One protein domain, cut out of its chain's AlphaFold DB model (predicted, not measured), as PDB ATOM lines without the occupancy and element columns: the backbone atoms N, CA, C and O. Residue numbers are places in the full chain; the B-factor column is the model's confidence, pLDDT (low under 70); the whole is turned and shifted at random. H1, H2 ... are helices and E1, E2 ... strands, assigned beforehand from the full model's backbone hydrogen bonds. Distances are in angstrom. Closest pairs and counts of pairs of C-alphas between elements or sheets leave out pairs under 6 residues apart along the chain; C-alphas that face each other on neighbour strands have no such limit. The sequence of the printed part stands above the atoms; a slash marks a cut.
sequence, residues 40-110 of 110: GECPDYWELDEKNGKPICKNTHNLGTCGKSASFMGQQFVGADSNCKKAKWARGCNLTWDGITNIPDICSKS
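Overview. This is residues 40 to 110 of the 110 residues of an uncharacterized protein of Halieaceae bacterium (UniProt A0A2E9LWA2). What shape is it? It has little regular structure: a two-strand hairpin, E1 and E2, lies at one end of the longest axis and one helix, H1, toward the other, with long loops around them. What makes it up? The printed part has 71 residues, with 21 in E1, E2 and H1, in that order; the sheet is antiparallel and the class mixed. How large is it? It is compact, with a radius of gyration of the C-alphas of 11.7 A, and spans 33 by 24 by 16 A.

Along the chain. Where are the strands? E1, residues 47 to 51, begins at C-alpha (150.880, 332.478, 191.671) and measures 12.4 A; E2, residues 54 to 58, measures 12.3 A. Where is the helix? H1, residues 82 to 92, measures 15.6 A and ends at C-alpha (155.258, 328.562, 210.178).

Arrangement. How do the strands pair? E1 and E2 form an antiparallel hairpin at 138 degrees, with N 49 and O 56 within hydrogen-bond range at 2.8 A. Residues 57 to 58 of E2 also pair with residues 69 to 70, antiparallel. And H1? It is apart from E1, and every O i to N i+4 pair in it is within hydrogen-bond range.

Size, cuts and confidence. Are there cuts or long links? The printed part has no cut; the 23-residue link from E2 to H1 is long. Where is confidence low? Residues 109 to 110 have pLDDT under 70.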
ATOM      1  N   GLY A  40     162.239 333.201 193.780       86.50
ATOM      2  CA  GLY A  40     160.895 333.626 193.386       86.50
ATOM      3  C   GLY A  40     160.334 334.708 194.314       86.50
ATOM      4  O   GLY A  40     160.670 334.762 195.496       86.50
ATOM      5  N   GLU A  41     159.463 335.573 193.792       88.62
ATOM      6  CA  GLU A  41     158.806 336.626 194.586       88.62
ATOM      7  C   GLU A  41     157.729 336.079 195.533       88.62
ATOM      8  O   GLU A  41     157.453 336.681 196.578       88.62
ATOM      9  N   CYS A  42     157.177 334.918 195.181       91.94
ATOM     10  CA  CYS A  42     156.187 334.163 195.930       91.94
ATOM     11  C   CYS A  42     156.752 332.809 196.394       91.94
ATOM     12  O   CYS A  42     157.732 332.336 195.813       91.94
ATOM     13  N   PRO A  43     156.132 332.177 197.411       92.94
ATOM     14  CA  PRO A  43     156.430 330.798 197.793       92.94
ATOM     15  C   PRO A  43     156.262 329.821 196.625       92.94
ATOM     16  O   PRO A  43     155.581 330.122 195.641       92.94
ATOM     17  N   ASP A  44     156.844 328.629 196.748       92.00
ATOM     18  CA  ASP A  44     156.785 327.640 195.674       92.00
ATOM     19  C   ASP A  44     155.326 327.269 195.379       92.00
ATOM     20  O   ASP A  44     154.544 327.018 196.299       92.00
ATOM     21  N   TYR A  45     154.968 327.228 194.091       91.31
ATOM     22  CA  TYR A  45     153.610 326.942 193.599       91.31
ATOM     23  C   TYR A  45     152.535 327.971 193.990       91.31
ATOM     24  O   TYR A  45     151.342 327.694 193.869       91.31
ATOM     25  N   TRP A  46     152.932 329.161 194.446       93.62
ATOM     26  CA  TRP A  46     152.023 330.295 194.579       93.62
ATOM     27  C   TRP A  46     152.114 331.171 193.334       93.62
ATOM     28  O   TRP A  46     153.199 331.438 192.817       93.62
ATOM     29  N   GLU A  47     150.966 331.643 192.865       92.25
ATOM     30  CA  GLU A  47     150.880 332.478 191.671       92.25
ATOM     31  C   GLU A  47     150.981 333.955 192.046       92.25
ATOM     32  O   GLU A  47     150.362 334.403 193.015       92.25
ATOM     33  N   LEU A  48     151.755 334.711 191.268       91.44
ATOM     34  CA  LEU A  48     151.779 336.164 191.367       91.44
ATOM     35  C   LEU A  48     150.511 336.717 190.705       91.44
ATOM     36  O   LEU A  48     150.258 336.474 189.529       91.44
ATOM     37  N   ASP A  49     149.725 337.453 191.478       90.31
ATOM     38  CA  ASP A  49     148.473 338.090 191.076       90.31
ATOM     39  C   ASP A  49     148.519 339.573 191.481       90.31
ATOM     40  O   ASP A  49     149.376 340.006 192.261       90.31
ATOM     41  N   GLU A  50     147.584 340.368 190.984       89.69
ATOM     42  CA  GLU A  50     147.483 341.785 191.307       89.69
ATOM     43  C   GLU A  50     146.139 342.084 191.968       89.69
ATOM     44  O   GLU A  50     145.066 341.819 191.426       89.69
ATOM     45  N   LYS A  51     146.182 342.684 193.160       84.19
ATOM     46  CA  LYS A  51     144.976 343.133 193.860       84.19
ATOM     47  C   LYS A  51     145.109 344.605 194.213       84.19
ATOM     48  O   LYS A  51     145.943 344.977 195.035       84.19
ATOM     49  N   ASN A  52     144.253 345.437 193.618       83.88
ATOM     50  CA  ASN A  52     144.241 346.895 193.791       83.88
ATOM     51  C   ASN A  52     145.590 347.562 193.443       83.88
ATOM     52  O   ASN A  52     146.085 348.378 194.225       83.88
ATOM     53  N   GLY A  53     146.211 347.194 192.316       81.56
ATOM     54  CA  GLY A  53     147.485 347.789 191.891       81.56
ATOM     55  C   GLY A  53     148.702 347.328 192.695       81.56
ATOM     56  O   GLY A  53     149.749 347.970 192.642       81.56
ATOM     57  N   LYS A  54     148.564 346.273 193.509       84.19
ATOM     58  CA  LYS A  54     149.640 345.742 194.353       84.19
ATOM     59  C   LYS A  54     149.862 344.257 194.073       84.19
ATOM     60  O   LYS A  54     148.877 343.513 194.044       84.19
ATOM     61  N   PRO A  55     151.125 343.814 193.951       87.50
ATOM     62  CA  PRO A  55     151.442 342.409 193.760       87.50
ATOM     63  C   PRO A  55     151.119 341.602 195.024       87.50
ATOM     64  O   PRO A  55     151.512 341.950 196.151       87.50
ATOM     65  N   ILE A  56     150.376 340.517 194.832       91.69
ATOM     66  CA  ILE A  56     150.019 339.547 195.863       91.69
ATOM     67  C   ILE A  56     150.369 338.144 195.381       91.69
ATOM     68  O   ILE A  56     150.298 337.841 194.200       91.69
ATOM     69  N   CYS A  57     150.684 337.261 196.314       92.31
ATOM     70  CA  CYS A  57     150.847 335.845 196.044       92.31
ATOM     71  C   CYS A  57     149.549 335.130 196.400       92.31
ATOM     72  O   CYS A  57     149.055 335.260 197.528       92.31
ATOM     73  N   LYS A  58     149.005 334.374 195.455       94.00
ATOM     74  CA  LYS A  58     147.766 333.615 195.596       94.00
ATOM     75  C   LYS A  58     148.070 332.127 195.672       94.00
ATOM     76  O   LYS A  58     148.792 331.570 194.854       94.00
ATOM     77  N   ASN A  59     147.470 331.484 196.657       93.38
ATOM     78  CA  ASN A  59     147.583 330.055 196.877       93.38
ATOM     79  C   ASN A  59     146.478 329.331 196.104       93.38
ATOM     80  O   ASN A  59     145.413 329.024 196.650       93.38
ATOM     81  N   THR A  60     146.698 329.104 194.813       89.19
ATOM     82  CA  THR A  60     145.727 328.433 193.933       89.19
ATOM     83  C   THR A  60     145.537 326.957 194.278       89.19
ATOM     84  O   THR A  60     144.470 326.397 194.033       89.19
ATOM     85  N   HIS A  61     146.518 326.361 194.955       89.81
ATOM     86  CA  HIS A  61     146.543 324.945 195.306       89.81
ATOM     87  C   HIS A  61     146.212 324.644 196.781       89.81
ATOM     88  O   HIS A  61     146.265 323.487 197.183       89.81
ATOM     89  N   ASN A  62     145.837 325.649 197.585       90.12
ATOM     90  CA  ASN A  62     145.582 325.522 199.033       90.12
ATOM     91  C   ASN A  62     146.719 324.805 199.796       90.12
ATOM     92  O   ASN A  62     146.476 323.950 200.646       90.12
ATOM     93  N   LEU A  63     147.967 325.145 199.476       90.81
ATOM     94  CA  LEU A  63     149.165 324.599 200.111       90.81
ATOM     95  C   LEU A  63     149.385 325.186 201.507       90.81
ATOM     96  O   LEU A  63     149.148 326.373 201.732       90.81
ATOM     97  N   GLY A  64     149.925 324.375 202.416       89.00
ATOM     98  CA  GLY A  64     150.260 324.806 203.770       89.00
ATOM     99  C   GLY A  64     149.041 325.094 204.650       89.00
ATOM    100  O   GLY A  64     147.901 324.774 204.322       89.00
ATOM    101  N   THR A  65     149.299 325.685 205.811       91.44
ATOM    102  CA  THR A  65     148.279 326.027 206.817       91.44
ATOM    103  C   THR A  65     147.865 327.495 206.770       91.44
ATOM    104  O   THR A  65     146.885 327.890 207.401       91.44
ATOM    105  N   CYS A  66     148.601 328.318 206.024       80.81
ATOM    106  CA  CYS A  66     148.306 329.735 205.886       80.81
ATOM    107  C   CYS A  66     147.300 330.002 204.770       80.81
ATOM    108  O   CYS A  66     147.168 329.232 203.825       80.81
ATOM    109  N   GLY A  67     146.564 331.108 204.923       85.31
ATOM    110  CA  GLY A  67     145.422 331.461 204.082       85.31
ATOM    111  C   GLY A  67     145.720 331.566 202.581       85.31
ATOM    112  O   GLY A  67     146.839 331.407 202.109       85.31
ATOM    113  N   LYS A  68     144.684 331.883 201.801       87.69
ATOM    114  CA  LYS A  68     144.721 331.772 200.332       87.69
ATOM    115  C   LYS A  68     145.510 332.866 199.602       87.69
ATOM    116  O   LYS A  68     145.649 332.807 198.384       87.69
ATOM    117  N   SER A  69     145.972 333.890 200.310       88.44
ATOM    118  CA  SER A  69     146.691 335.016 199.713       88.44
ATOM    119  C   SER A  69     147.579 335.723 200.729       88.44
ATOM    120  O   SER A  69     147.149 335.927 201.866       88.44
ATOM    121  N   ALA A  70     148.760 336.167 200.310       88.94
ATOM    122  CA  ALA A  70     149.684 336.950 201.129       88.94
ATOM    123  C   ALA A  70     150.504 337.912 200.253       88.94
ATOM    124  O   ALA A  70     150.679 337.666 199.066       88.94
ATOM    125  N   SER A  71     151.004 339.016 200.815       87.31
ATOM    126  CA  SER A  71     151.862 339.965 200.087       87.31
ATOM    127  C   SER A  71     153.251 340.012 200.712       87.31
ATOM    128  O   SER A  71     153.387 340.316 201.898       87.31
ATOM    129  N   PHE A  72     154.277 339.742 199.900       86.62
ATOM    130  CA  PHE A  72     155.684 339.697 200.323       86.62
ATOM    131  C   PHE A  72     156.544 340.821 199.740       86.62
ATOM    132  O   PHE A  72     157.769 340.778 199.849       86.62
ATOM    133  N   MET A  73     155.906 341.822 199.127       79.44
ATOM    134  CA  MET A  73     156.571 342.946 198.452       79.44
ATOM    135  C   MET A  73     156.359 344.290 199.168       79.44
ATOM    136  O   MET A  73     156.802 345.333 198.700       79.44
ATOM    137  N   GLY A  74     155.682 344.285 200.321       76.94
ATOM    138  CA  GLY A  74     155.564 345.471 201.171       76.94
ATOM    139  C   GLY A  74     156.883 345.832 201.866       76.94
ATOM    140  O   GLY A  74     157.757 344.983 202.026       76.94
ATOM    141  N   GLN A  75     156.990 347.068 202.369       72.12
ATOM    142  CA  GLN A  75     158.183 347.592 203.066       72.12
ATOM    143  C   GLN A  75     158.719 346.674 204.179       72.12
ATOM    144  O   GLN A  75     159.922 346.621 204.407       72.12
ATOM    145  N   GLN A  76     157.852 345.906 204.847       72.31
ATOM    146  CA  GLN A  76     158.250 344.955 205.893       72.31
ATOM    147  C   GLN A  76     159.174 343.822 205.399       72.31
ATOM    148  O   GLN A  76     159.898 343.233 206.207       72.31
ATOM    149  N   PHE A  77     159.154 343.542 204.091       77.31
ATOM    150  CA  PHE A  77     159.968 342.547 203.394       77.31
ATOM    151  C   PHE A  77     161.049 343.192 202.514       77.31
ATOM    152  O   PHE A  77     161.552 342.560 201.588       77.31
ATOM    153  N   VAL A  78     161.421 344.437 202.812       71.88
ATOM    154  CA  VAL A  78     162.548 345.151 202.204       71.88
ATOM    155  C   VAL A  78     163.652 345.303 203.258       71.88
ATOM    156  O   VAL A  78     163.360 345.523 204.433       71.88
ATOM    157  N   GLY A  79     164.919 345.158 202.858       73.25
ATOM    158  CA  GLY A  79     166.088 345.258 203.746       73.25
ATOM    159  C   GLY A  79     166.760 343.914 204.060       73.25
ATOM    160  O   GLY A  79     166.363 342.872 203.531       73.25
ATOM    161  N   ALA A  80     167.788 343.949 204.916       76.25
ATOM    162  CA  ALA A  80     168.641 342.798 205.247       76.25
ATOM    163  C   ALA A  80     167.845 341.593 205.796       76.25
ATOM    164  O   ALA A  80     168.084 340.453 205.400       76.25
ATOM    165  N   ASP A  81     166.802 341.854 206.590       82.38
ATOM    166  CA  ASP A  81     165.993 340.819 207.258       82.38
ATOM    167  C   ASP A  81     164.859 340.244 206.407       82.38
ATOM    168  O   ASP A  81     164.115 339.366 206.860       82.38
ATOM    169  N   SER A  82     164.668 340.764 205.195       86.56
ATOM    170  CA  SER A  82     163.534 340.424 204.328       86.56
ATOM    171  C   SER A  82     163.365 338.914 204.148       86.56
ATOM    172  O   SER A  82     162.286 338.367 204.391       86.56
ATOM    173  N   ASN A  83     164.453 338.226 203.805       88.94
ATOM    174  CA  ASN A  83     164.468 336.785 203.575       88.94
ATOM    175  C   ASN A  83     164.242 335.978 204.859       88.94
ATOM    176  O   ASN A  83     163.555 334.961 204.823       88.94
ATOM    177  N   CYS A  84     164.732 336.448 206.010       90.62
ATOM    178  CA  CYS A  84     164.454 335.803 207.294       90.62
ATOM    179  C   CYS A  84     162.959 335.865 207.642       90.62
ATOM    180  O   CYS A  84     162.372 334.860 208.053       90.62
ATOM    181  N   LYS A  85     162.312 337.020 207.441       91.19
ATOM    182  CA  LYS A  85     160.869 337.180 207.688       91.19
ATOM    183  C   LYS A  85     160.039 336.294 206.758       91.19
ATOM    184  O   LYS A  85     159.128 335.613 207.229       91.19
ATOM    185  N   LYS A  86     160.397 336.247 205.468       91.44
ATOM    186  CA  LYS A  86     159.786 335.339 204.480       91.44
ATOM    187  C   LYS A  86     159.943 333.873 204.898       91.44
ATOM    188  O   LYS A  86     158.958 333.139 204.913       91.44
ATOM    189  N   ALA A  87     161.140 333.470 205.331       92.38
ATOM    190  CA  ALA A  87     161.414 332.109 205.790       92.38
ATOM    191  C   ALA A  87     160.617 331.729 207.042       92.38
ATOM    192  O   ALA A  87     160.072 330.631 207.105       92.38
ATOM    193  N   LYS A  88     160.537 332.622 208.038       92.12
ATOM    194  CA  LYS A  88     159.759 332.391 209.267       92.12
ATOM    195  C   LYS A  88     158.275 332.221 208.965       92.12
ATOM    196  O   LYS A  88     157.667 331.290 209.485       92.12
ATOM    197  N   TRP A  89     157.721 333.079 208.109       92.19
ATOM    198  CA  TRP A  89     156.336 332.957 207.663       92.19
ATOM    199  C   TRP A  89     156.117 331.626 206.935       92.19
ATOM    200  O   TRP A  89     155.305 330.825 207.381       92.19
ATOM    201  N   ALA A  90     156.905 331.329 205.897       93.44
ATOM    202  CA  ALA A  90     156.731 330.119 205.094       93.44
ATOM    203  C   ALA A  90     156.871 328.834 205.932       93.44
ATOM    204  O   ALA A  90     156.004 327.966 205.867       93.44
ATOM    205  N   ARG A  91     157.883 328.744 206.808       92.88
ATOM    206  CA  ARG A  91     158.053 327.597 207.720       92.88
ATOM    207  C   ARG A  91     156.898 327.461 208.710       92.88
ATOM    208  O   ARG A  91     156.419 326.353 208.918       92.88
ATOM    209  N   GLY A  92     156.427 328.569 209.288       92.44
ATOM    210  CA  GLY A  92     155.258 328.562 210.178       92.44
ATOM    211  C   GLY A  92     153.974 328.115 209.471       92.44
ATOM    212  O   GLY A  92     153.102 327.510 210.088       92.44
ATOM    213  N   CYS A  93     153.896 328.357 208.165       92.94
ATOM    214  CA  CYS A  93     152.801 327.945 207.298       92.94
ATOM    215  C   CYS A  93     152.947 326.527 206.722       92.94
ATOM    216  O   CYS A  93     152.106 326.126 205.919       92.94
ATOM    217  N   ASN A  94     154.006 325.786 207.069       93.25
ATOM    218  CA  ASN A  94     154.376 324.521 206.424       93.25
ATOM    219  C   ASN A  94     154.461 324.630 204.883       93.25
ATOM    220  O   ASN A  94     153.964 323.778 204.148       93.25
ATOM    221  N   LEU A  95     155.046 325.729 204.407       93.69
ATOM    222  CA  LEU A  95     155.267 326.036 202.998       93.69
ATOM    223  C   LEU A  95     156.755 325.992 202.669       93.69
ATOM    224  O   LEU A  95     157.607 326.296 203.510       93.69
ATOM    225  N   THR A  96     157.053 325.680 201.413       92.75
ATOM    226  CA  THR A  96     158.396 325.791 200.856       92.75
ATOM    227  C   THR A  96     158.527 327.063 200.026       92.75
ATOM    228  O   THR A  96     157.564 327.577 199.455       92.75
ATOM    229  N   TRP A  97     159.734 327.609 200.025       92.50
ATOM    230  CA  TRP A  97     160.131 328.716 199.176       92.50
ATOM    231  C   TRP A  97     161.595 328.511 198.810       92.50
ATOM    232  O   TRP A  97     162.484 328.678 199.661       92.50
ATOM    233  N   ASP A  98     161.847 328.113 197.567       90.56
ATOM    234  CA  ASP A  98     163.191 327.780 197.122       90.56
ATOM    235  C   ASP A  98     164.128 328.994 197.211       90.56
ATOM    236  O   ASP A  98     163.790 330.129 196.868       90.56
ATOM    237  N   GLY A  99     165.315 328.758 197.765       88.00
ATOM    238  CA  GLY A  99     166.291 329.789 198.121       88.00
ATOM    239  C   GLY A  99     165.986 330.601 199.382       88.00
ATOM    240  O   GLY A  99     166.794 331.460 199.741       88.00
ATOM    241  N   ILE A 100     164.876 330.325 200.077       90.88
ATOM    242  CA  ILE A 100     164.522 330.953 201.357       90.88
ATOM    243  C   ILE A 100     164.373 329.909 202.472       90.88
ATOM    244  O   ILE A 100     165.120 329.922 203.454       90.88
ATOM    245  N   THR A 101     163.421 328.980 202.363       92.69
ATOM    246  CA  THR A 101     163.149 328.019 203.449       92.69
ATOM    247  C   THR A 101     164.190 326.911 203.531       92.69
ATOM    248  O   THR A 101     164.402 326.378 204.621       92.69
ATOM    249  N   ASN A 102     164.866 326.611 202.422       89.44
ATOM    250  CA  ASN A 102     165.927 325.608 202.307       89.44
ATOM    251  C   ASN A 102     167.261 326.025 202.961       89.44
ATOM    252  O   ASN A 102     168.154 325.194 203.099       89.44
ATOM    253  N   ILE A 103     167.410 327.284 203.388       88.25
ATOM    254  CA  ILE A 103     168.624 327.786 204.046       88.25
ATOM    255  C   ILE A 103     168.387 327.827 205.568       88.25
ATOM    256  O   ILE A 103     167.687 328.731 206.039       88.25
ATOM    257  N   PRO A 104     168.942 326.894 206.369       83.19
ATOM    258  CA  PRO A 104     168.672 326.825 207.811       83.19
ATOM    259  C   PRO A 104     169.063 328.125 208.531       83.19
ATOM    260  O   PRO A 104     168.253 328.702 209.255       83.19
ATOM    261  N   ASP A 105     170.231 328.670 208.194       83.56
ATOM    262  CA  ASP A 105     170.820 329.863 208.811       83.56
ATOM    263  C   ASP A 105     170.439 331.180 208.115       83.56
ATOM    264  O   ASP A 105     171.166 332.170 208.150       83.56
ATOM    265  N   ILE A 106     169.288 331.234 207.442       85.94
ATOM    266  CA  ILE A 106     168.885 332.433 206.689       85.94
ATOM    267  C   ILE A 106     168.687 333.679 207.564       85.94
ATOM    268  O   ILE A 106     168.765 334.798 207.071       85.94
ATOM    269  N   CYS A 107     168.453 333.481 208.862       84.06
ATOM    270  CA  CYS A 107     168.275 334.541 209.850       84.06
ATOM    271  C   CYS A 107     169.557 334.915 210.606       84.06
ATOM    272  O   CYS A 107     169.488 335.785 211.462       84.06
ATOM    273  N   SER A 108     170.697 334.260 210.354       76.12
ATOM    274  CA  SER A 108     171.970 334.610 211.007       76.12
ATOM    275  C   SER A 108     172.836 335.558 210.173       76.12
ATOM    276  O   SER A 108     173.865 336.028 210.647       76.12
ATOM    277  N   LYS A 109     172.428 335.833 208.925       58.47
ATOM    278  CA  LYS A 109     173.099 336.762 208.000       58.47
ATOM    279  C   LYS A 109     172.451 338.153 207.927       58.47
ATOM    280  O   LYS A 109     172.784 338.902 207.012       58.47
ATOM    281  N   SER A 110     171.510 338.440 208.824       51.59
ATOM    282  CA  SER A 110     170.881 339.752 209.009       51.59
ATOM    283  C   SER A 110     171.833 340.751 209.646       51.59
ATOM    284  O   SER A 110     172.331 340.405 210.744       51.59
TER     285      SER A 110